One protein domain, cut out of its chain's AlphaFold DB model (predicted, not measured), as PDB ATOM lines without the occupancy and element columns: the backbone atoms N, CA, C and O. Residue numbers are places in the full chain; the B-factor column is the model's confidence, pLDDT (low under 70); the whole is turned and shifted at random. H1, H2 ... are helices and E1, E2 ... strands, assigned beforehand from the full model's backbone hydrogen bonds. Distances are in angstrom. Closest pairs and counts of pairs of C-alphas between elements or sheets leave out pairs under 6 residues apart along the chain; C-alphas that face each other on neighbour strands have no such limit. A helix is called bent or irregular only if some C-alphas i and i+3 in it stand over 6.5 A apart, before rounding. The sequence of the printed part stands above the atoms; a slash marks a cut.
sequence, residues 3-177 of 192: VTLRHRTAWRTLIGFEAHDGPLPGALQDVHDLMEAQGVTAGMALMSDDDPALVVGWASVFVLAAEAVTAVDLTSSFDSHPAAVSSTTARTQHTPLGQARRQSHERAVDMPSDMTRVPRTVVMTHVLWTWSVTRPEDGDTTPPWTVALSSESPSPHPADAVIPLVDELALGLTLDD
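AT A GLANCE: This is residues 3 to 177 of the 192 residues of an uncharacterized protein of Frigoribacterium sp. RIT-PI-h (UniProt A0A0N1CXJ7). One long antiparallel sheet of seven strands, twisted and curled, wraps round the helix H3, while its opposite face bears two other helices, H1 over the E2, E3, E4 part and the short H2 over E7. A small two-stranded sheet, E1 with E9, lies by the last residue of H3. The printed part has 175 residues, with three named helices and nine named strands in the order E1 E2 H1 E3 E4 H2 E5 E6 E7 E8 H3 E9; the large sheet runs E2 E3 E4 E8 E7 E6 E5. The class is mixed, helices and strands, with 105 residues in named elements. The whole is compact, with a radius of gyration of the C-alphas of 16.5 A and spans of 55 by 40 by 28 A.

IN THESE COORDINATES: E1 is residues 3 to 5, with C-alpha 3 at (145.656, 120.598, 91.553), and E2 is residues 11 to 15. H1, residues 26 to 37, is 16.7 A long. E3 is residues 42 to 47, 16.9 A, and E4 residues 55 to 64, 26.6 A. H2 is short, residues 74 to 79. E5 is residues 89 to 95, 18.2 A. E6, residues 98 to 111, is 35.2 A long and bends by 68 degrees at residue 108. E7, residues 120 to 133, is 38.5 A long and bends by 54 degrees at residue 123; its C-alpha 133 is at (153.932, 118.121, 85.096). E8 is residues 145 to 154, 29.8 A. H3, residues 159 to 172, is 19.9 A long and neither bent nor irregular, but only just: C-alphas 161 and 164 are 6.4 A apart. E9, residues 173 to 176, ends with C-alpha 176 at (142.298, 121.893, 87.008).

HOW THE PARTS SIT: In the large sheet, E2 and E5 are the edge strands. E2 and E3 are antiparallel at 143 degrees, with N 12 and O 45 at 2.8 A. E3 and E4 form a hairpin, with N 44 and O 59 at 2.8 A. E4 and E8 are antiparallel at 167 degrees, with N 60 and O 150 at 2.8 A. E5, E6, E7 and E8 make a meander, each strand the antiparallel neighbour of the one before: N 91 and O 102 are 2.9 A apart, N 109 and O 122 2.8 A, and N 129 and O 149 2.8 A. The sheet curls round H3; the closest C-alphas of E7 and H3 are those of Thr 125 and Ala 159, 5.8 A. H1 and H2 are on the same face, H3 on the opposite face, three layers with helices on both faces of the sheet. H1 runs along the strands at a height over the sheet of 9.4 A, over E3 at 22 degrees on the local plane, and its closest C-alphas to E2 are those of His 32 and Leu 14, 6.0 A. H2 is over E7, slantwise to the strands at 50 degrees on the local plane. E1 and E9 are antiparallel at 132 degrees, with N 4 and O 174 at 2.8 A. Every O i to N i+4 pair is within hydrogen-bond range in H2, against 7 of 8 in H1 and 8 of 10 in H3.

THE WHOLE: The two C-alphas farthest apart, those of Thr 116 and Gly 139, are 55.6 A apart. The printed part has no cut. The link from E7 to E8, 11 residues, is long; the link from H3 to E9 is tight. The mean pLDDT of the printed part is 75.1, and 54 residues are under 70, among them residues 16 to 27, 66 to 83 and 111 to 120.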
ATOM      1  N   VAL A   3     145.899 122.045  91.476       61.88
ATOM      2  CA  VAL A   3     145.656 120.598  91.553       61.88
ATOM      3  C   VAL A   3     144.269 120.424  92.160       61.88
ATOM      4  O   VAL A   3     143.869 121.215  93.000       61.88
ATOM      5  N   THR A   4     143.497 119.446  91.723       72.62
ATOM      6  CA  THR A   4     142.213 119.112  92.343       72.62
ATOM      7  C   THR A   4     142.213 117.652  92.733       72.62
ATOM      8  O   THR A   4     142.863 116.825  92.097       72.62
ATOM      9  N   LEU A   5     141.498 117.339  93.808       68.25
ATOM     10  CA  LEU A   5     141.336 115.978  94.287       68.25
ATOM     11  C   LEU A   5     139.868 115.590  94.155       68.25
ATOM     12  O   LEU A   5     139.000 116.161  94.813       68.25
ATOM     13  N   ARG A   6     139.585 114.590  93.324       66.31
ATOM     14  CA  ARG A   6     138.291 113.903  93.325       66.31
ATOM     15  C   ARG A   6     138.470 112.593  94.074       66.31
ATOM     16  O   ARG A   6     139.028 111.652  93.518       66.31
ATOM     17  N   HIS A   7     138.010 112.519  95.321       61.81
ATOM     18  CA  HIS A   7     138.192 111.322  96.146       61.81
ATOM     19  C   HIS A   7     136.872 110.774  96.704       61.81
ATOM     20  O   HIS A   7     135.925 111.509  96.974       61.81
ATOM     21  N   ARG A   8     136.812 109.444  96.848       55.50
ATOM     22  CA  ARG A   8     135.770 108.690  97.574       55.50
ATOM     23  C   ARG A   8     136.387 107.950  98.767       55.50
ATOM     24  O   ARG A   8     136.044 106.806  99.036       55.50
ATOM     25  N   THR A   9     137.379 108.568  99.399       61.59
ATOM     26  CA  THR A   9     138.282 107.898 100.343       61.59
ATOM     27  C   THR A   9     137.928 108.221 101.795       61.59
ATOM     28  O   THR A   9     137.237 109.199 102.069       61.59
ATOM     29  N   ALA A  10     138.449 107.424 102.731       68.31
ATOM     30  CA  ALA A  10     138.329 107.640 104.178       68.31
ATOM     31  C   ALA A  10     139.147 108.841 104.713       68.31
ATOM     32  O   ALA A  10     139.087 109.166 105.899       68.31
ATOM     33  N   TRP A  11     139.926 109.503 103.852       74.38
ATOM     34  CA  TRP A  11     140.772 110.632 104.225       74.38
ATOM     35  C   TRP A  11     139.944 111.897 104.462       74.38
ATOM     36  O   TRP A  11     139.096 112.264 103.648       74.38
ATOM     37  N   ARG A  12     140.227 112.587 105.568       75.38
ATOM     38  CA  ARG A  12     139.676 113.901 105.899       75.38
ATOM     39  C   ARG A  12     140.666 114.987 105.511       75.38
ATOM     40  O   ARG A  12     141.844 114.907 105.849       75.38
ATOM     41  N   THR A  13     140.182 116.019 104.841       71.81
ATOM     42  CA  THR A  13     140.982 117.186 104.464       71.81
ATOM     43  C   THR A  13     141.293 118.052 105.685       71.81
ATOM     44  O   THR A  13     140.389 118.383 106.450       71.81
ATOM     45  N   LEU A  14     142.564 118.428 105.851       67.00
ATOM     46  CA  LEU A  14     143.049 119.344 106.888       67.00
ATOM     47  C   LEU A  14     143.397 120.721 106.319       67.00
ATOM     48  O   LEU A  14     143.016 121.727 106.902       67.00
ATOM     49  N   ILE A  15     144.083 120.767 105.174       70.69
ATOM     50  CA  ILE A  15     144.506 122.003 104.496       70.69
ATOM     51  C   ILE A  15     144.225 121.857 102.997       70.69
ATOM     52  O   ILE A  15     144.577 120.841 102.405       70.69
ATOM     53  N   GLY A  16     143.661 122.889 102.364       60.88
ATOM     54  CA  GLY A  16     143.506 122.968 100.904       60.88
ATOM     55  C   GLY A  16     142.389 122.103 100.284       60.88
ATOM     56  O   GLY A  16     141.923 121.140 100.865       60.88
ATOM     57  N   PHE A  17     141.959 122.501  99.077       58.09
ATOM     58  CA  PHE A  17     140.897 121.949  98.200       58.09
ATOM     59  C   PHE A  17     139.476 121.778  98.779       58.09
ATOM     60  O   PHE A  17     138.825 120.779  98.511       58.09
ATOM     61  N   GLU A  18     138.983 122.852  99.413       55.03
ATOM     62  CA  GLU A  18     137.663 123.052 100.061       55.03
ATOM     63  C   GLU A  18     137.705 122.713 101.557       55.03
ATOM     64  O   GLU A  18     137.487 121.586 101.988       55.03
ATOM     65  N   ALA A  19     138.106 123.711 102.347       53.22
ATOM     66  CA  ALA A  19     138.501 123.538 103.738       53.22
ATOM     67  C   ALA A  19     137.321 123.205 104.666       53.22
ATOM     68  O   ALA A  19     136.193 123.649 104.470       53.22
ATOM     69  N   HIS A  20     137.641 122.423 105.693       51.69
ATOM     70  CA  HIS A  20     136.762 121.948 106.752       51.69
ATOM     71  C   HIS A  20     136.032 123.092 107.484       51.69
ATOM     72  O   HIS A  20     136.672 123.951 108.087       51.69
ATOM     73  N   ASP A  21     134.695 123.066 107.501       49.09
ATOM     74  CA  ASP A  21     133.886 123.962 108.337       49.09
ATOM     75  C   ASP A  21     133.757 123.386 109.757       49.09
ATOM     76  O   ASP A  21     132.824 122.640 110.070       49.09
ATOM     77  N   GLY A  22     134.707 123.715 110.636       58.22
ATOM     78  CA  GLY A  22     134.609 123.394 112.062       58.22
ATOM     79  C   GLY A  22     135.948 123.320 112.798       58.22
ATOM     80  O   GLY A  22     137.004 123.263 112.172       58.22
ATOM     81  N   PRO A  23     135.929 123.337 114.143       61.41
ATOM     82  CA  PRO A  23     137.128 123.101 114.936       61.41
ATOM     83  C   PRO A  23     137.603 121.651 114.777       61.41
ATOM     84  O   PRO A  23     136.828 120.711 114.968       61.41
ATOM     85  N   LEU A  24     138.890 121.474 114.475       66.75
ATOM     86  CA  LEU A  24     139.524 120.160 114.435       66.75
ATOM     87  C   LEU A  24     139.714 119.612 115.867       66.75
ATOM     88  O   LEU A  24     140.065 120.363 116.780       66.75
ATOM     89  N   PRO A  25     139.510 118.302 116.099       68.75
ATOM     90  CA  PRO A  25     139.961 117.631 117.319       68.75
ATOM     91  C   PRO A  25     141.458 117.872 117.579       68.75
ATOM     92  O   PRO A  25     142.233 117.948 116.634       68.75
ATOM     93  N   GLY A  26     141.891 117.932 118.845       69.75
ATOM     94  CA  GLY A  26     143.256 118.359 119.212       69.75
ATOM     95  C   GLY A  26     144.396 117.642 118.470       69.75
ATOM     96  O   GLY A  26     145.281 118.304 117.948       69.75
ATOM     97  N   ALA A  27     144.326 116.315 118.310       68.50
ATOM     98  CA  ALA A  27     145.340 115.559 117.561       68.50
ATOM     99  C   ALA A  27     145.403 115.924 116.063       68.50
ATOM    100  O   ALA A  27     146.447 115.798 115.432       68.50
ATOM    101  N   LEU A  28     144.288 116.380 115.483       72.38
ATOM    102  CA  LEU A  28     144.232 116.880 114.110       72.38
ATOM    103  C   LEU A  28     144.744 118.319 114.004       72.38
ATOM    104  O   LEU A  28     145.270 118.679 112.953       72.38
ATOM    105  N   GLN A  29     144.637 119.109 115.076       76.81
ATOM    106  CA  GLN A  29     145.203 120.456 115.132       76.81
ATOM    107  C   GLN A  29     146.737 120.419 115.081       76.81
ATOM    108  O   GLN A  29     147.329 121.153 114.301       76.81
ATOM    109  N   ASP A  30     147.379 119.512 115.820       72.69
ATOM    110  CA  ASP A  30     148.845 119.392 115.801       72.69
ATOM    111  C   ASP A  30     149.374 118.994 114.407       72.69
ATOM    112  O   ASP A  30     150.381 119.522 113.929       72.69
ATOM    113  N   VAL A  31     148.673 118.081 113.720       73.75
ATOM    114  CA  VAL A  31     149.008 117.670 112.344       73.75
ATOM    115  C   VAL A  31     148.772 118.814 111.359       73.75
ATOM    116  O   VAL A  31     149.588 119.027 110.462       73.75
ATOM    117  N   HIS A  32     147.683 119.563 111.529       78.00
ATOM    118  CA  HIS A  32     147.392 120.753 110.738       78.00
ATOM    119  C   HIS A  32     148.506 121.803 110.873       78.00
ATOM    120  O   HIS A  32     149.079 122.217 109.867       78.00
ATOM    121  N   ASP A  33     148.880 122.172 112.098       75.31
ATOM    122  CA  ASP A  33     149.902 123.194 112.354       75.31
ATOM    123  C   ASP A  33     151.274 122.771 111.802       75.31
ATOM    124  O   ASP A  33     152.002 123.581 111.219       75.31
ATOM    125  N   LEU A  34     151.613 121.479 111.914       72.06
ATOM    126  CA  LEU A  34     152.813 120.908 111.300       72.06
ATOM    127  C   LEU A  34     152.798 121.065 109.773       72.06
ATOM    128  O   LEU A  34     153.805 121.448 109.175       72.06
ATOM    129  N   MET A  35     151.671 120.749 109.140       76.56
ATOM    130  CA  MET A  35     151.512 120.834 107.694       76.56
ATOM    131  C   MET A  35     151.565 122.287 107.193       76.56
ATOM    132  O   MET A  35     152.248 122.565 106.203       76.56
ATOM    133  N   GLU A  36     150.929 123.232 107.893       76.19
ATOM    134  CA  GLU A  36     151.048 124.664 107.587       76.19
ATOM    135  C   GLU A  36     152.501 125.141 107.690       76.19
ATOM    136  O   GLU A  36     153.008 125.795 106.776       76.19
ATOM    137  N   ALA A  37     153.209 124.758 108.759       71.56
ATOM    138  CA  ALA A  37     154.611 125.120 108.959       71.56
ATOM    139  C   ALA A  37     155.541 124.555 107.868       71.56
ATOM    140  O   ALA A  37     156.556 125.172 107.538       71.56
ATOM    141  N   GLN A  38     155.198 123.402 107.288       70.38
ATOM    142  CA  GLN A  38     155.926 122.785 106.173       70.38
ATOM    143  C   GLN A  38     155.583 123.394 104.804       70.38
ATOM    144  O   GLN A  38     156.174 122.997 103.798       70.38
ATOM    145  N   GLY A  39     154.641 124.341 104.744       72.25
ATOM    146  CA  GLY A  39     154.196 124.946 103.493       72.25
ATOM    147  C   GLY A  39     153.538 123.938 102.550       72.25
ATOM    148  O   GLY A  39     153.706 124.045 101.331       72.25
ATOM    149  N   VAL A  40     152.829 122.934 103.089       79.19
ATOM    150  CA  VAL A  40     152.105 121.974 102.245       79.19
ATOM    151  C   VAL A  40     151.060 122.708 101.400       79.19
ATOM    152  O   VAL A  40     150.417 123.654 101.850       79.19
ATOM    153  N   THR A  41     150.865 122.266 100.159       82.50
ATOM    154  CA  THR A  41     149.820 122.820  99.282       82.50
ATOM    155  C   THR A  41     148.438 122.312  99.687       82.50
ATOM    156  O   THR A  41     147.464 123.061  99.651       82.50
ATOM    157  N   ALA A  42     148.357 121.037 100.066       82.88
ATOM    158  CA  ALA A  42     147.178 120.445 100.677       82.88
ATOM    159  C   ALA A  42     147.590 119.348 101.664       82.88
ATOM    160  O   ALA A  42     148.621 118.699 101.482       82.88
ATOM    161  N   GLY A  43     146.783 119.142 102.697       84.12
ATOM    162  CA  GLY A  43     147.028 118.212 103.790       84.12
ATOM    163  C   GLY A  43     145.777 117.405 104.110       84.12
ATOM    164  O   GLY A  43     144.668 117.936 104.090       84.12
ATOM    165  N   MET A  44     145.948 116.117 104.390       86.38
ATOM    166  CA  MET A  44     144.875 115.170 104.688       86.38
ATOM    167  C   MET A  44     145.279 114.274 105.862       86.38
ATOM    168  O   MET A  44     146.445 113.906 105.995       86.38
ATOM    169  N   ALA A  45     144.312 113.864 106.675       84.88
ATOM    170  CA  ALA A  45     144.489 112.873 107.728       84.88
ATOM    171  C   ALA A  45     143.555 111.682 107.534       84.88
ATOM    172  O   ALA A  45     142.400 111.825 107.133       84.88
ATOM    173  N   LEU A  46     144.066 110.498 107.841       82.06
ATOM    174  CA  LEU A  46     143.302 109.268 107.920       82.06
ATOM    175  C   LEU A  46     142.962 109.029 109.388       82.06
ATOM    176  O   LEU A  46     143.853 109.028 110.240       82.06
ATOM    177  N   MET A  47     141.678 108.838 109.675       78.75
ATOM    178  CA  MET A  47     141.187 108.562 111.026       78.75
ATOM    179  C   MET A  47     140.837 107.088 111.166       78.75
ATOM    180  O   MET A  47     140.460 106.450 110.185       78.75
ATOM    181  N   SER A  48     140.947 106.559 112.382       73.44
ATOM    182  CA  SER A  48     140.441 105.222 112.683       73.44
ATOM    183  C   SER A  48     138.916 105.191 112.565       73.44
ATOM    184  O   SER A  48     138.237 106.101 113.048       73.44
ATOM    185  N   ASP A  49     138.379 104.123 111.976       71.75
ATOM    186  CA  ASP A  49     136.934 103.866 111.964       71.75
ATOM    187  C   ASP A  49     136.407 103.542 113.374       71.75
ATOM    188  O   ASP A  49     135.277 103.894 113.712       71.75
ATOM    189  N   ASP A  50     137.244 102.915 114.210       73.44
ATOM    190  CA  ASP A  50     136.895 102.510 115.578       73.44
ATOM    191  C   ASP A  50     136.936 103.685 116.571       73.44
ATOM    192  O   ASP A  50     136.196 103.700 117.556       73.44
ATOM    193  N   ASP A  51     137.803 104.671 116.315       70.50
ATOM    194  CA  ASP A  51     137.932 105.891 117.116       70.50
ATOM    195  C   ASP A  51     138.222 107.105 116.212       70.50
ATOM    196  O   ASP A  51     139.372 107.352 115.837       70.50
ATOM    197  N   PRO A  52     137.201 107.923 115.899       62.16
ATOM    198  CA  PRO A  52     137.351 109.117 115.074       62.16
ATOM    199  C   PRO A  52     138.233 110.219 115.675       62.16
ATOM    200  O   PRO A  52     138.419 111.239 115.012       62.16
ATOM    201  N   ALA A  53     138.721 110.074 116.914       67.00
ATOM    202  CA  ALA A  53     139.719 110.957 117.515       67.00
ATOM    203  C   ALA A  53     141.164 110.472 117.282       67.00
ATOM    204  O   ALA A  53     142.102 111.241 117.501       67.00
ATOM    205  N   LEU A  54     141.356 109.235 116.812       72.25
ATOM    206  CA  LEU A  54     142.666 108.648 116.545       72.25
ATOM    207  C   LEU A  54     143.090 108.876 115.088       72.25
ATOM    208  O   LEU A  54     142.479 108.344 114.159       72.25
ATOM    209  N   VAL A  55     144.173 109.631 114.900       73.81
ATOM    210  CA  VAL A  55     144.842 109.784 113.600       73.81
ATOM    211  C   VAL A  55     145.706 108.552 113.347       73.81
ATOM    212  O   VAL A  55     146.636 108.276 114.103       73.81
ATOM    213  N   VAL A  56     145.406 107.823 112.276       79.38
ATOM    214  CA  VAL A  56     146.120 106.593 111.889       79.38
ATOM    215  C   VAL A  56     147.124 106.826 110.759       79.38
ATOM    216  O   VAL A  56     147.960 105.971 110.481       79.38
ATOM    217  N   GLY A  57     147.076 108.001 110.129       84.44
ATOM    218  CA  GLY A  57     148.040 108.438 109.128       84.44
ATOM    219  C   GLY A  57     147.762 109.853 108.636       84.44
ATOM    220  O   GLY A  57     146.686 110.406 108.858       84.44
ATOM    221  N   TRP A  58     148.734 110.440 107.950       87.69
ATOM    222  CA  TRP A  58     148.588 111.731 107.283       87.69
ATOM    223  C   TRP A  58     149.184 111.688 105.876       87.69
ATOM    224  O   TRP A  58     150.016 110.835 105.549       87.69
ATOM    225  N   ALA A  59     148.728 112.594 105.020       89.38
ATOM    226  CA  ALA A  59     149.195 112.748 103.656       89.38
ATOM    227  C   ALA A  59     149.287 114.232 103.294       89.38
ATOM    228  O   ALA A  59     148.396 115.017 103.607       89.38
ATOM    229  N   SER A  60     150.360 114.598 102.606       88.75
ATOM    230  CA  SER A  60     150.688 115.963 102.212       88.75
ATOM    231  C   SER A  60     150.927 116.018 100.712       88.75
ATOM    232  O   SER A  60     151.655 115.190 100.157       88.75
ATOM    233  N   VAL A  61     150.341 117.018 100.063       88.06
ATOM    234  CA  VAL A  61     150.580 117.348  98.661       88.06
ATOM    235  C   VAL A  61     151.455 118.591  98.588       88.06
ATOM    236  O   VAL A  61     151.147 119.619  99.193       88.06
ATOM    237  N   PHE A  62     152.513 118.506  97.792       85.44
ATOM    238  CA  PHE A  62     153.414 119.604  97.479       85.44
ATOM    239  C   PHE A  62     153.366 119.888  95.982       85.44
ATOM    240  O   PHE A  62     153.483 118.973  95.164       85.44
ATOM    241  N   VAL A  63     153.232 121.161  95.627       84.00
ATOM    242  CA  VAL A  63     153.436 121.656  94.266       84.00
ATOM    243  C   VAL A  63     154.698 122.505  94.266       84.00
ATOM    244  O   VAL A  63     154.713 123.626  94.769       84.00
ATOM    245  N   LEU A  64     155.769 121.952  93.710       80.06
ATOM    246  CA  LEU A  64     157.084 122.572  93.690       80.06
ATOM    247  C   LEU A  64     157.358 123.145  92.299       80.06
ATOM    248  O   LEU A  64     157.317 122.428  91.293       80.06
ATOM    249  N   ALA A  65     157.650 124.445  92.251       73.19
ATOM    250  CA  ALA A  65     158.158 125.089  91.046       73.19
ATOM    251  C   ALA A  65     159.509 124.476  90.655       73.19
ATOM    252  O   ALA A  65     160.279 124.063  91.522       73.19
ATOM    253  N   ALA A  66     159.821 124.457  89.360       67.56
ATOM    254  CA  ALA A  66     161.033 123.827  88.832       67.56
ATOM    255  C   ALA A  66     162.336 124.291  89.514       67.56
ATOM    256  O   ALA A  66     163.246 123.496  89.731       67.56
ATOM    257  N   GLU A  67     162.411 125.563  89.905       62.16
ATOM    258  CA  GLU A  67     163.580 126.145  90.575       62.16
ATOM    259  C   GLU A  67     163.745 125.639  92.023       62.16
ATOM    260  O   GLU A  67     164.868 125.512  92.513       62.16
ATOM    261  N   ALA A  68     162.646 125.264  92.688       57.03
ATOM    262  CA  ALA A  68     162.641 124.749  94.059       57.03
ATOM    263  C   ALA A  68     163.110 123.283  94.157       57.03
ATOM    264  O   ALA A  68     163.561 122.845  95.216       57.03
ATOM    265  N   VAL A  69     163.060 122.531  93.051       53.91
ATOM    266  CA  VAL A  69     163.443 121.105  92.985       53.91
ATOM    267  C   VAL A  69     164.958 120.907  93.144       53.91
ATOM    268  O   VAL A  69     165.412 119.834  93.528       53.91
ATOM    269  N   THR A  70     165.761 121.957  92.939       47.38
ATOM    270  CA  THR A  70     167.222 121.891  93.126       47.38
ATOM    271  C   THR A  70     167.662 121.774  94.593       47.38
ATOM    272  O   THR A  70     168.806 121.398  94.843       47.38
ATOM    273  N   ALA A  71     166.783 122.043  95.569       40.72
ATOM    274  CA  ALA A  71     167.134 122.032  96.994       40.72
ATOM    275  C   ALA A  71     166.905 120.680  97.696       40.72
ATOM    276  O   ALA A  71     167.568 120.391  98.691       40.72
ATOM    277  N   VAL A  72     166.004 119.837  97.184       47.25
ATOM    278  CA  VAL A  72     165.773 118.483  97.697       47.25
ATOM    279  C   VAL A  72     165.398 117.609  96.511       47.25
ATOM    280  O   VAL A  72     164.267 117.654  96.032       47.25
ATOM    281  N   ASP A  73     166.334 116.788  96.039       58.56
ATOM    282  CA  ASP A  73     165.956 115.639  95.228       58.56
ATOM    283  C   ASP A  73     165.140 114.707  96.132       58.56
ATOM    284  O   ASP A  73     165.683 113.897  96.884       58.56
ATOM    285  N   LEU A  74     163.817 114.891  96.112       58.44
ATOM    286  CA  LEU A  74     162.857 114.134  96.913       58.44
ATOM    287  C   LEU A  74     163.027 112.628  96.698       58.44
ATOM    288  O   LEU A  74     162.817 111.856  97.627       58.44
ATOM    289  N   THR A  75     163.466 112.214  95.505       58.59
ATOM    290  CA  THR A  75     163.717 110.803  95.203       58.59
ATOM    291  C   THR A  75     165.008 110.309  95.841       58.59
ATOM    292  O   THR A  75     164.984 109.283  96.515       58.59
ATOM    293  N   SER A  76     166.103 111.072  95.754       53.12
ATOM    294  CA  SER A  76     167.340 110.746  96.477       53.12
ATOM    295  C   SER A  76     167.153 110.789  97.994       53.12
ATOM    296  O   SER A  76     167.709 109.952  98.697       53.12
ATOM    297  N   SER A  77     166.342 111.711  98.521       57.47
ATOM    298  CA  SER A  77     166.015 111.784  99.951       57.47
ATOM    299  C   SER A  77     165.218 110.562 100.425       57.47
ATOM    300  O   SER A  77     165.445 110.073 101.533       57.47
ATOM    301  N   PHE A  78     164.337 110.032  99.573       62.50
ATOM    302  CA  PHE A  78     163.560 108.825  99.848       62.50
ATOM    303  C   PHE A  78     164.401 107.545  99.722       62.50
ATOM    304  O   PHE A  78     164.281 106.644 100.548       62.50
ATOM    305  N   ASP A  79     165.275 107.469  98.715       57.69
ATOM    306  CA  ASP A  79     166.098 106.287  98.434       57.69
ATOM    307  C   ASP A  79     167.325 106.173  99.361       57.69
ATOM    308  O   ASP A  79     167.799 105.069  99.620       57.69
ATOM    309  N   SER A  80     167.832 107.292  99.893       53.72
ATOM    310  CA  SER A  80     168.993 107.322 100.801       53.72
ATOM    311  C   SER A  80     168.631 107.383 102.286       53.72
ATOM    312  O   SER A  80     169.521 107.570 103.116       53.72
ATOM    313  N   HIS A  81     167.348 107.236 102.643       60.28
ATOM    314  CA  HIS A  81     166.899 107.467 104.012       60.28
ATOM    315  C   HIS A  81     167.536 106.450 104.980       60.28
ATOM    316  O   HIS A  81     167.199 105.264 104.937       60.28
ATOM    317  N   PRO A  82     168.422 106.882 105.903       57.41
ATOM    318  CA  PRO A  82     169.173 105.975 106.780       57.41
ATOM    319  C   PRO A  82     168.290 105.255 107.809       57.41
ATOM    320  O   PRO A  82     168.768 104.389 108.535       57.41
ATOM    321  N   ALA A  83     167.009 105.619 107.873       66.75
ATOM    322  CA  ALA A  83     166.029 105.073 108.791       66.75
ATOM    323  C   ALA A  83     165.073 104.049 108.152       66.75
ATOM    324  O   ALA A  83     164.171 103.569 108.838       66.75
ATOM    325  N   ALA A  84     165.230 103.713 106.865       73.62
ATOM    326  CA  ALA A  84     164.432 102.667 106.231       73.62
ATOM    327  C   ALA A  84     164.717 101.302 106.889       73.62
ATOM    328  O   ALA A  84     165.862 100.855 106.955       73.62
ATOM    329  N   VAL A  85     163.669 100.643 107.382       81.06
ATOM    330  CA  VAL A  85     163.735  99.314 108.016       81.06
ATOM    331  C   VAL A  85     163.230  98.200 107.097       81.06
ATOM    332  O   VAL A  85     163.405  97.023 107.406       81.06
ATOM    333  N   SER A  86     162.662  98.556 105.940       80.56
ATOM    334  CA  SER A  86     162.307  97.635 104.859       80.56
ATOM    335  C   SER A  86     162.998  98.026 103.550       80.56
ATOM    336  O   SER A  86     163.425  99.164 103.362       80.56
ATOM    337  N   SER A  87     163.056  97.099 102.590       83.19
ATOM    338  CA  SER A  87     163.455  97.443 101.222       83.19
ATOM    339  C   SER A  87     162.447  98.402 100.585       83.19
ATOM    340  O   SER A  87     161.235  98.225 100.733       83.19
ATOM    341  N   THR A  88     162.946  99.384  99.833       84.56
ATOM    342  CA  THR A  88     162.099 100.286  99.049       84.56
ATOM    343  C   THR A  88     161.480  99.546  97.872       84.56
ATOM    344  O   THR A  88     162.173  98.960  97.039       84.56
ATOM    345  N   THR A  89     160.157  99.616  97.773       87.44
ATOM    346  CA  THR A  89     159.413  99.202  96.582       87.44
ATOM    347  C   THR A  89     159.182 100.419  95.697       87.44
ATOM    348  O   THR A  89     158.826 101.485  96.195       87.44
ATOM    349  N   ALA A  90     159.373 100.277  94.387       87.69
ATOM    350  CA  ALA A  90     159.159 101.354  93.426       87.69
ATOM    351  C   ALA A  90     158.421 100.834  92.190       87.69
ATOM    352  O   ALA A  90     158.724  99.750  91.692       87.69
ATOM    353  N   ARG A  91     157.466 101.612  91.679       90.00
ATOM    354  CA  ARG A  91     156.795 101.343  90.401       90.00
ATOM    355  C   ARG A  91     156.424 102.636  89.690       90.00
ATOM    356  O   ARG A  91     156.247 103.670  90.327       90.00
ATOM    357  N   THR A  92     156.265 102.558  88.377       90.56
ATOM    358  CA  THR A  92     155.777 103.666  87.550       90.56
ATOM    359  C   THR A  92     154.371 103.348  87.065       90.56
ATOM    360  O   THR A  92     154.106 102.227  86.633       90.56
ATOM    361  N   GLN A  93     153.471 104.323  87.143       92.38
ATOM    362  CA  GLN A  93     152.060 104.160  86.801       92.38
ATOM    363  C   GLN A  93     151.516 105.448  86.171       92.38
ATOM    364  O   GLN A  93     151.899 106.545  86.566       92.38
ATOM    365  N   HIS A  94     150.626 105.314  85.188       90.25
ATOM    366  CA  HIS A  94     149.875 106.452  84.653       90.25
ATOM    367  C   HIS A  94     148.674 106.756  85.554       90.25
ATOM    368  O   HIS A  94     147.914 105.847  85.896       90.25
ATOM    369  N   THR A  95     148.503 108.027  85.916       90.81
ATOM    370  CA  THR A  95     147.350 108.560  86.653       90.81
ATOM    371  C   THR A  95     146.696 109.690  85.843       90.81
ATOM    372  O   THR A  95     147.256 110.112  84.827       90.81
ATOM    373  N   PRO A  96     145.524 110.206  86.255       88.19
ATOM    374  CA  PRO A  96     144.903 111.355  85.593       88.19
ATOM    375  C   PRO A  96     145.761 112.630  85.590       88.19
ATOM    376  O   PRO A  96     145.624 113.445  84.683       88.19
ATOM    377  N   LEU A  97     146.660 112.792  86.566       85.44
ATOM    378  CA  LEU A  97     147.626 113.895  86.616       85.44
ATOM    379  C   LEU A  97     148.785 113.719  85.613       85.44
ATOM    380  O   LEU A  97     149.464 114.684  85.277       85.44
ATOM    381  N   GLY A  98     149.025 112.492  85.140       87.62
ATOM    382  CA  GLY A  98     150.114 112.142  84.232       87.62
ATOM    383  C   GLY A  98     150.853 110.876  84.663       87.62
ATOM    384  O   GLY A  98     150.404 110.116  85.523       87.62
ATOM    385  N   GLN A  99     152.011 110.623  84.056       90.62
ATOM    386  CA  GLN A  99     152.883 109.529  84.483       90.62
ATOM    387  C   GLN A  99     153.529 109.867  85.832       90.62
ATOM    388  O   GLN A  99     154.114 110.936  85.993       90.62
ATOM    389  N   ALA A 100     153.463 108.936  86.782       92.12
ATOM    390  CA  ALA A 100     154.078 109.078  88.093       92.12
ATOM    391  C   ALA A 100     154.945 107.895  88.495       92.12
ATOM    392  O   ALA A 100     154.761 106.760  88.040       92.12
ATOM    393  N   ARG A 101     155.854 108.167  89.432       91.69
ATOM    394  CA  ARG A 101     156.605 107.157  90.175       91.69
ATOM    395  C   ARG A 101     156.058 107.066  91.597       91.69
ATOM    396  O   ARG A 101     155.937 108.072  92.285       91.69
ATOM    397  N   ARG A 102     155.761 105.844  92.030       93.25
ATOM    398  CA  ARG A 102     155.305 105.497  93.376       93.25
ATOM    399  C   ARG A 102     156.404 104.725  94.087       93.25
ATOM    400  O   ARG A 102     156.847 103.695  93.579       93.25
ATOM    401  N   GLN A 103     156.812 105.191  95.258       91.25
ATOM    402  CA  GLN A 103     157.785 104.552  96.138       91.25
ATOM    403  C   GLN A 103     157.150 104.283  97.505       91.25
ATOM    404  O   GLN A 103     156.318 105.061  97.968       91.25
ATOM    405  N   SER A 104     157.519 103.181  98.158       91.19
ATOM    406  CA  SER A 104     157.210 102.988  99.578       91.19
ATOM    407  C   SER A 104     158.229 102.135 100.304       91.19
ATOM    408  O   SER A 104     158.786 101.199  99.723       91.19
ATOM    409  N   HIS A 105     158.384 102.411 101.591       88.62
ATOM    410  CA  HIS A 105     159.125 101.600 102.546       88.62
ATOM    411  C   HIS A 105     158.554 101.818 103.952       88.62
ATOM    412  O   HIS A 105     157.783 102.746 104.191       88.62
ATOM    413  N   GLU A 106     158.954 100.977 104.892       88.94
ATOM    414  CA  GLU A 106     158.806 101.240 106.316       88.94
ATOM    415  C   GLU A 106     160.074 101.924 106.826       88.94
ATOM    416  O   GLU A 106     161.187 101.537 106.453       88.94
ATOM    417  N   ARG A 107     159.926 102.944 107.672       85.56
ATOM    418  CA  ARG A 107     161.044 103.646 108.315       85.56
ATOM    419  C   ARG A 107     160.845 103.757 109.819       85.56
ATOM    420  O   ARG A 107     159.720 103.860 110.291       85.56
ATOM    421  N   ALA A 108     161.936 103.755 110.569       84.06
ATOM    422  CA  ALA A 108     161.937 104.024 112.000       84.06
ATOM    423  C   ALA A 108     162.074 105.532 112.250       84.06
ATOM    424  O   ALA A 108     163.007 106.162 111.765       84.06
ATOM    425  N   VAL A 109     161.162 106.125 113.012       78.62
ATOM    426  CA  VAL A 109     161.188 107.551 113.352       78.62
ATOM    427  C   VAL A 109     161.227 107.699 114.860       78.62
ATOM    428  O   VAL A 109     160.361 107.184 115.566       78.62
ATOM    429  N   ASP A 110     162.230 108.412 115.359       75.56
ATOM    430  CA  ASP A 110     162.304 108.757 116.772       75.56
ATOM    431  C   ASP A 110     161.343 109.909 117.062       75.56
ATOM    432  O   ASP A 110     161.568 111.049 116.657       75.56
ATOM    433  N   MET A 111     160.261 109.602 117.772       61.44
ATOM    434  CA  MET A 111     159.273 110.589 118.185       61.44
ATOM    435  C   MET A 111     159.635 111.138 119.575       61.44
ATOM    436  O   MET A 111     159.897 110.351 120.502       61.44
ATOM    437  N   PRO A 112     159.629 112.473 119.765       58.03
ATOM    438  CA  PRO A 112     159.697 113.058 121.094       58.03
ATOM    439  C   PRO A 112     158.458 112.625 121.889       58.03
ATOM    440  O   PRO A 112     157.329 112.814 121.452       58.03
ATOM    441  N   SER A 113     158.659 112.003 123.049       51.47
ATOM    442  CA  SER A 113     157.567 111.642 123.959       51.47
ATOM    443  C   SER A 113     157.360 112.770 124.972       51.47
ATOM    444  O   SER A 113     158.221 112.982 125.829       51.47
ATOM    445  N   ASP A 114     156.194 113.417 124.947       54.66
ATOM    446  CA  ASP A 114     155.884 114.592 125.777       54.66
ATOM    447  C   ASP A 114     155.816 114.355 127.296       54.66
ATOM    448  O   ASP A 114     155.726 115.312 128.060       54.66
ATOM    449  N   MET A 115     155.914 113.116 127.797       41.47
ATOM    450  CA  MET A 115     155.830 112.868 129.252       41.47
ATOM    451  C   MET A 115     156.988 112.088 129.876       41.47
ATOM    452  O   MET A 115     157.089 111.997 131.098       41.47
ATOM    453  N   THR A 116     157.914 111.564 129.080       45.09
ATOM    454  CA  THR A 116     159.091 110.847 129.584       45.09
ATOM    455  C   THR A 116     160.215 111.056 128.589       45.09
ATOM    456  O   THR A 116     160.011 110.785 127.412       45.09
ATOM    457  N   ARG A 117     161.391 111.512 129.040       47.22
ATOM    458  CA  ARG A 117     162.595 111.820 128.233       47.22
ATOM    459  C   ARG A 117     163.203 110.620 127.471       47.22
ATOM    460  O   ARG A 117     164.398 110.611 127.196       47.22
ATOM    461  N   VAL A 118     162.422 109.587 127.180       51.22
ATOM    462  CA  VAL A 118     162.818 108.418 126.401       51.22
ATOM    463  C   VAL A 118     162.261 108.609 124.988       51.22
ATOM    464  O   VAL A 118     161.037 108.604 124.835       51.22
ATOM    465  N   PRO A 119     163.118 108.796 123.970       57.75
ATOM    466  CA  PRO A 119     162.694 108.749 122.575       57.75
ATOM    467  C   PRO A 119     161.951 107.437 122.324       57.75
ATOM    468  O   PRO A 119     162.435 106.369 122.711       57.75
ATOM    469  N   ARG A 120     160.765 107.504 121.719       68.75
ATOM    470  CA  ARG A 120     160.085 106.300 121.238       68.75
ATOM    471  C   ARG A 120     160.323 106.194 119.746       68.75
ATOM    472  O   ARG A 120     159.856 107.037 118.990       68.75
ATOM    473  N   THR A 121     161.022 105.144 119.337       78.50
ATOM    474  CA  THR A 121     161.140 104.789 117.926       78.50
ATOM    475  C   THR A 121     159.822 104.173 117.464       78.50
ATOM    476  O   THR A 121     159.390 103.142 117.984       78.50
ATOM    477  N   VAL A 122     159.171 104.818 116.502       80.44
ATOM    478  CA  VAL A 122     157.921 104.377 115.880       80.44
ATOM    479  C   VAL A 122     158.224 103.949 114.452       80.44
ATOM    480  O   VAL A 122     158.877 104.677 113.711       80.44
ATOM    481  N   VAL A 123     157.755 102.771 114.049       85.56
ATOM    482  CA  VAL A 123     157.816 102.362 112.641       85.56
ATOM    483  C   VAL A 123     156.677 103.042 111.892       85.56
ATOM    484  O   VAL A 123     155.527 102.971 112.326       85.56
ATOM    485  N   MET A 124     156.994 103.697 110.782       87.56
ATOM    486  CA  MET A 124     156.048 104.380 109.910       87.56
ATOM    487  C   MET A 124     156.097 103.772 108.512       87.56
ATOM    488  O   MET A 124     157.171 103.649 107.923       87.56
ATOM    489  N   THR A 125     154.932 103.450 107.960       90.50
ATOM    490  CA  THR A 125     154.785 103.223 106.523       90.50
ATOM    491  C   THR A 125     154.888 104.574 105.829       90.50
ATOM    492  O   THR A 125     154.087 105.466 106.106       90.50
ATOM    493  N   HIS A 126     155.860 104.727 104.931       90.25
ATOM    494  CA  HIS A 126     156.054 105.930 104.125       90.25
ATOM    495  C   HIS A 126     155.752 105.615 102.661       90.25
ATOM    496  O   HIS A 126     156.315 104.679 102.085       90.25
ATOM    497  N   VAL A 127     154.855 106.388 102.053       91.56
ATOM    498  CA  VAL A 127     154.498 106.288 100.632       91.56
ATOM    499  C   VAL A 127     154.728 107.637  99.969       91.56
ATOM    500  O   VAL A 127     154.251 108.656 100.461       91.56
ATOM    501  N   LEU A 128     155.431 107.642  98.840       91.62
ATOM    502  CA  LEU A 128     155.685 108.832  98.038       91.62
ATOM    503  C   LEU A 128     155.247 108.587  96.596       91.62
ATOM    504  O   LEU A 128     155.678 107.629  95.955       91.62
ATOM    505  N   TRP A 129     154.429 109.488  96.074       93.44
ATOM    506  CA  TRP A 129     154.129 109.609  94.658       93.44
ATOM    507  C   TRP A 129     154.730 110.904  94.119       93.44
ATOM    508  O   TRP A 129     154.581 111.954  94.742       93.44
ATOM    509  N   THR A 130     155.382 110.840  92.962       91.62
ATOM    510  CA  THR A 130     155.949 112.010  92.282       91.62
ATOM    511  C   THR A 130     155.531 112.061  90.819       91.62
ATOM    512  O   THR A 130     155.553 111.048  90.113       91.62
ATOM    513  N   TRP A 131     155.175 113.262  90.366       90.94
ATOM    514  CA  TRP A 131     154.835 113.582  88.982       90.94
ATOM    515  C   TRP A 131     155.711 114.727  88.486       90.94
ATOM    516  O   TRP A 131     155.961 115.685  89.220       90.94
ATOM    517  N   SER A 132     156.097 114.660  87.216       87.44
ATOM    518  CA  SER A 132     156.631 115.802  86.474       87.44
ATOM    519  C   SER A 132     155.541 116.308  85.542       87.44
ATOM    520  O   SER A 132     155.091 115.579  84.660       87.44
ATOM    521  N   VAL A 133     155.091 117.538  85.769       83.12
ATOM    522  CA  VAL A 133     153.932 118.121  85.096       83.12
ATOM    523  C   VAL A 133     154.356 119.357  84.313       83.12
ATOM    524  O   VAL A 133     154.797 120.347  84.893       83.12
ATOM    525  N   THR A 134     154.173 119.322  82.997       77.25
ATOM    526  CA  THR A 134     154.271 120.508  82.137       77.25
ATOM    527  C   THR A 134     152.870 121.060  81.925       77.25
ATOM    528  O   THR A 134     151.969 120.308  81.550       77.25
ATOM    529  N   ARG A 135     152.660 122.351  82.191       71.56
ATOM    530  CA  ARG A 135     151.350 122.965  81.954       71.56
ATOM    531  C   ARG A 135     151.134 123.193  80.457       71.56
ATOM    532  O   ARG A 135     152.103 123.497  79.772       71.56
ATOM    533  N   PRO A 136     149.898 123.110  79.945       69.31
ATOM    534  CA  PRO A 136     149.634 123.354  78.527       69.31
ATOM    535  C   PRO A 136     150.050 124.757  78.057       69.31
ATOM    536  O   PRO A 136     150.464 124.925  76.913       69.31
ATOM    537  N   GLU A 137     149.944 125.767  78.931       72.69
ATOM    538  CA  GLU A 137     150.394 127.137  78.652       72.69
ATOM    539  C   GLU A 137     151.915 127.326  78.757       72.69
ATOM    540  O   GLU A 137     152.465 128.284  78.207       72.69
ATOM    541  N   ASP A 138     152.590 126.420  79.461       71.44
ATOM    542  CA  ASP A 138     154.037 126.402  79.579       71.44
ATOM    543  C   ASP A 138     154.579 125.703  78.323       71.44
ATOM    544  O   ASP A 138     154.492 124.487  78.181       71.44
ATOM    545  N   GLY A 139     155.103 126.475  77.367       64.56
ATOM    546  CA  GLY A 139     155.725 125.901  76.170       64.56
ATOM    547  C   GLY A 139     156.894 124.963  76.507       64.56
ATOM    548  O   GLY A 139     157.413 124.985  77.623       64.56
ATOM    549  N   ASP A 140     157.372 124.201  75.518       70.94
ATOM    550  CA  ASP A 140     158.401 123.148  75.666       70.94
ATOM    551  C   ASP A 140     159.715 123.587  76.351       70.94
ATOM    552  O   ASP A 140     160.540 122.757  76.734       70.94
ATOM    553  N   THR A 141     159.947 124.893  76.483       66.06
ATOM    554  CA  THR A 141     161.141 125.481  77.101       66.06
ATOM    555  C   THR A 141     161.025 125.692  78.610       66.06
ATOM    556  O   THR A 141     162.038 125.961  79.256       66.06
ATOM    557  N   THR A 142     159.821 125.616  79.180       70.44
ATOM    558  CA  THR A 142     159.615 125.791  80.620       70.44
ATOM    559  C   THR A 142     159.821 124.451  81.326       70.44
ATOM    560  O   THR A 142     159.170 123.467  80.970       70.44
ATOM    561  N   PRO A 143     160.717 124.369  82.324       71.88
ATOM    562  CA  PRO A 143     160.930 123.125  83.050       71.88
ATOM    563  C   PRO A 143     159.651 122.686  83.788       71.88
ATOM    564  O   PRO A 143     158.935 123.535  84.329       71.88
ATOM    565  N   PRO A 144     159.356 121.373  83.828       78.19
ATOM    566  CA  PRO A 144     158.127 120.868  84.421       78.19
ATOM    567  C   PRO A 144     158.089 121.131  85.928       78.19
ATOM    568  O   PRO A 144     159.099 121.053  86.632       78.19
ATOM    569  N   TRP A 145     156.889 121.391  86.430       81.38
ATOM    570  CA  TRP A 145     156.602 121.429  87.857       81.38
ATOM    571  C   TRP A 145     156.701 120.023  88.440       81.38
ATOM    572  O   TRP A 145     156.411 119.034  87.764       81.38
ATOM    573  N   THR A 146     157.072 119.928  89.715       85.94
ATOM    574  CA  THR A 146     157.002 118.659  90.445       85.94
ATOM    575  C   THR A 146     155.802 118.682  91.370       85.94
ATOM    576  O   THR A 146     155.683 119.560  92.223       85.94
ATOM    577  N   VAL A 147     154.919 117.699  91.218       88.19
ATOM    578  CA  VAL A 147     153.878 117.420  92.210       88.19
ATOM    579  C   VAL A 147     154.335 116.214  93.016       88.19
ATOM    580  O   VAL A 147     154.790 115.227  92.439       88.19
ATOM    581  N   ALA A 148     154.233 116.291  94.338       90.19
ATOM    582  CA  ALA A 148     154.535 115.179  95.227       90.19
ATOM    583  C   ALA A 148     153.377 114.947  96.196       90.19
ATOM    584  O   ALA A 148     152.881 115.892  96.799       90.19
ATOM    585  N   LEU A 149     152.973 113.690  96.363       91.19
ATOM    586  CA  LEU A 149     152.074 113.240  97.422       91.19
ATOM    587  C   LEU A 149     152.888 112.337  98.347       91.19
ATOM    588  O   LEU A 149     153.304 111.255  97.940       91.19
ATOM    589  N   SER A 150     153.127 112.790  99.573       90.44
ATOM    590  CA  SER A 150     153.843 112.037 100.606       90.44
ATOM    591  C   SER A 150     152.874 111.663 101.713       90.44
ATOM    592  O   SER A 150     152.118 112.513 102.165       90.44
ATOM    593  N   SER A 151     152.903 110.421 102.179       90.62
ATOM    594  CA  SER A 151     152.064 109.958 103.282       90.62
ATOM    595  C   SER A 151     152.860 109.148 104.286       90.62
ATOM    596  O   SER A 151     153.665 108.304 103.900       90.62
ATOM    597  N   GLU A 152     152.598 109.388 105.566       88.75
ATOM    598  CA  GLU A 152     153.186 108.647 106.674       88.75
ATOM    599  C   GLU A 152     152.076 108.067 107.549       88.75
ATOM    600  O   GLU A 152     151.053 108.706 107.805       88.75
ATOM    601  N   SER A 153     152.238 106.816 107.970       88.94
ATOM    602  CA  SER A 153     151.267 106.127 108.828       88.94
ATOM    603  C   SER A 153     151.989 105.249 109.848       88.94
ATOM    604  O   SER A 153     152.718 104.338 109.444       88.94
ATOM    605  N   PRO A 154     151.848 105.516 111.157       83.12
ATOM    606  CA  PRO A 154     152.516 104.736 112.191       83.12
ATOM    607  C   PRO A 154     151.945 103.312 112.325       83.12
ATOM    608  O   PRO A 154     150.757 103.062 112.139       83.12
ATOM    609  N   SER A 155     152.803 102.370 112.720       78.38
ATOM    610  CA  SER A 155     152.417 101.042 113.221       78.38
ATOM    611  C   SER A 155     151.438 101.184 114.407       78.38
ATOM    612  O   SER A 155     151.614 102.106 115.209       78.38
ATOM    613  N   PRO A 156     150.417 100.316 114.569       73.00
ATOM    614  CA  PRO A 156     150.265  98.969 114.007       73.00
ATOM    615  C   PRO A 156     149.553  98.886 112.653       73.00
ATOM    616  O   PRO A 156     149.266  97.775 112.214       73.00
ATOM    617  N   HIS A 157     149.254 100.004 111.988       73.94
ATOM    618  CA  HIS A 157     148.549  99.971 110.706       73.94
ATOM    619  C   HIS A 157     149.454  99.365 109.624       73.94
ATOM    620  O   HIS A 157     150.488  99.956 109.298       73.94
ATOM    621  N   PRO A 158     149.124  98.170 109.103       70.56
ATOM    622  CA  PRO A 158     150.032  97.459 108.224       70.56
ATOM    623  C   PRO A 158     150.056  98.128 106.844       70.56
ATOM    624  O   PRO A 158     149.067  98.703 106.378       70.56
ATOM    625  N   ALA A 159     151.218  98.080 106.192       81.31
ATOM    626  CA  ALA A 159     151.446  98.777 104.931       81.31
ATOM    627  C   ALA A 159     150.463  98.348 103.825       81.31
ATOM    628  O   ALA A 159     150.085  99.164 102.989       81.31
ATOM    629  N   ASP A 160     150.008  97.094 103.835       82.06
ATOM    630  CA  ASP A 160     149.024  96.546 102.896       82.06
ATOM    631  C   ASP A 160     147.627  97.173 103.028       82.06
ATOM    632  O   ASP A 160     146.897  97.213 102.039       82.06
ATOM    633  N   ALA A 161     147.275  97.713 104.197       80.62
ATOM    634  CA  ALA A 161     146.038  98.462 104.405       80.62
ATOM    635  C   ALA A 161     146.183  99.944 104.021       80.62
ATOM    636  O   ALA A 161     145.275 100.526 103.430       80.62
ATOM    637  N   VAL A 162     147.328 100.559 104.327       82.19
ATOM    638  CA  VAL A 162     147.556 102.001 104.113       82.19
ATOM    639  C   VAL A 162     147.861 102.323 102.651       82.19
ATOM    640  O   VAL A 162     147.320 103.277 102.093       82.19
ATOM    641  N   ILE A 163     148.728 101.535 102.010       89.69
ATOM    642  CA  ILE A 163     149.213 101.800 100.649       89.69
ATOM    643  C   ILE A 163     148.066 101.948  99.638       89.69
ATOM    644  O   ILE A 163     148.091 102.933  98.898       89.69
ATOM    645  N   PRO A 164     147.061 101.048  99.589       89.12
ATOM    646  CA  PRO A 164     145.949 101.191  98.655       89.12
ATOM    647  C   PRO A 164     145.176 102.501  98.840       89.12
ATOM    648  O   PRO A 164     144.803 103.126  97.853       89.12
ATOM    649  N   LEU A 165     145.001 102.964 100.082       87.75
ATOM    650  CA  LEU A 165     144.301 104.218 100.372       87.75
ATOM    651  C   LEU A 165     145.076 105.438  99.858       87.75
ATOM    652  O   LEU A 165     144.475 106.391  99.364       87.75
ATOM    653  N   VAL A 166     146.407 105.418  99.957       90.12
ATOM    654  CA  VAL A 166     147.260 106.478  99.392       90.12
ATOM    655  C   VAL A 166     147.285 106.401  97.863       90.12
ATOM    656  O   VAL A 166     147.254 107.431  97.190       90.12
ATOM    657  N   ASP A 167     147.303 105.193  97.298       91.94
ATOM    658  CA  ASP A 167     147.223 104.991  95.851       91.94
ATOM    659  C   ASP A 167     145.887 105.523  95.287       91.94
ATOM    660  O   ASP A 167     145.874 106.137  94.222       91.94
ATOM    661  N   GLU A 168     144.772 105.376  96.010       89.44
ATOM    662  CA  GLU A 168     143.485 105.983  95.640       89.44
ATOM    663  C   GLU A 168     143.531 107.517  95.640       89.44
ATOM    664  O   GLU A 168     142.991 108.135  94.720       89.44
ATOM    665  N   LEU A 169     144.213 108.142  96.612       89.06
ATOM    666  CA  LEU A 169     144.444 109.592  96.596       89.06
ATOM    667  C   LEU A 169     145.221 110.006  95.343       89.06
ATOM    668  O   LEU A 169     144.791 110.912  94.631       89.06
ATOM    669  N   ALA A 170     146.319 109.314  95.031       90.88
ATOM    670  CA  ALA A 170     147.136 109.591  93.849       90.88
ATOM    671  C   ALA A 170     146.346 109.466  92.534       90.88
ATOM    672  O   ALA A 170     146.553 110.244  91.600       90.88
ATOM    673  N   LEU A 171     145.428 108.498  92.459       90.00
ATOM    674  CA  LEU A 171     144.547 108.292  91.308       90.00
ATOM    675  C   LEU A 171     143.411 109.321  91.225       90.00
ATOM    676  O   LEU A 171     142.881 109.538  90.138       90.00
ATOM    677  N   GLY A 172     143.048 109.952  92.341       86.19
ATOM    678  CA  GLY A 172     142.057 111.027  92.400       86.19
ATOM    679  C   GLY A 172     142.604 112.418  92.064       86.19
ATOM    680  O   GLY A 172     141.807 113.340  91.882       86.19
ATOM    681  N   LEU A 173     143.930 112.590  91.998       87.50
ATOM    682  CA  LEU A 173     144.561 113.874  91.682       87.50
ATOM    683  C   LEU A 173     144.470 114.190  90.184       87.50
ATOM    684  O   LEU A 173     144.862 113.390  89.332       87.50
ATOM    685  N   THR A 174     143.999 115.396  89.877       84.00
ATOM    686  CA  THR A 174     143.870 115.948  88.522       84.00
ATOM    687  C   THR A 174     144.430 117.366  88.447       84.00
ATOM    688  O   THR A 174     144.519 118.063  89.459       84.00
ATOM    689  N   LEU A 175     144.793 117.814  87.244       75.38
ATOM    690  CA  LEU A 175     145.004 119.237  86.976       75.38
ATOM    691  C   LEU A 175     143.656 119.892  86.710       75.38
ATOM    692  O   LEU A 175     142.849 119.367  85.941       75.38
ATOM    693  N   ASP A 176     143.419 121.031  87.348       70.12
ATOM    694  CA  ASP A 176     142.298 121.893  87.008       70.12
ATOM    695  C   ASP A 176     142.760 122.872  85.921       70.12
ATOM    696  O   ASP A 176     143.483 123.831  86.199       70.12
ATOM    697  N   ASP A 177     142.374 122.587  84.676       55.00
ATOM    698  CA  ASP A 177     142.658 123.421  83.496       55.00
ATOM    699  C   ASP A 177     141.630 124.550  83.309       55.00
ATOM    700  O   ASP A 177     141.734 125.359  82.383       55.00
TER     701      ASP A 177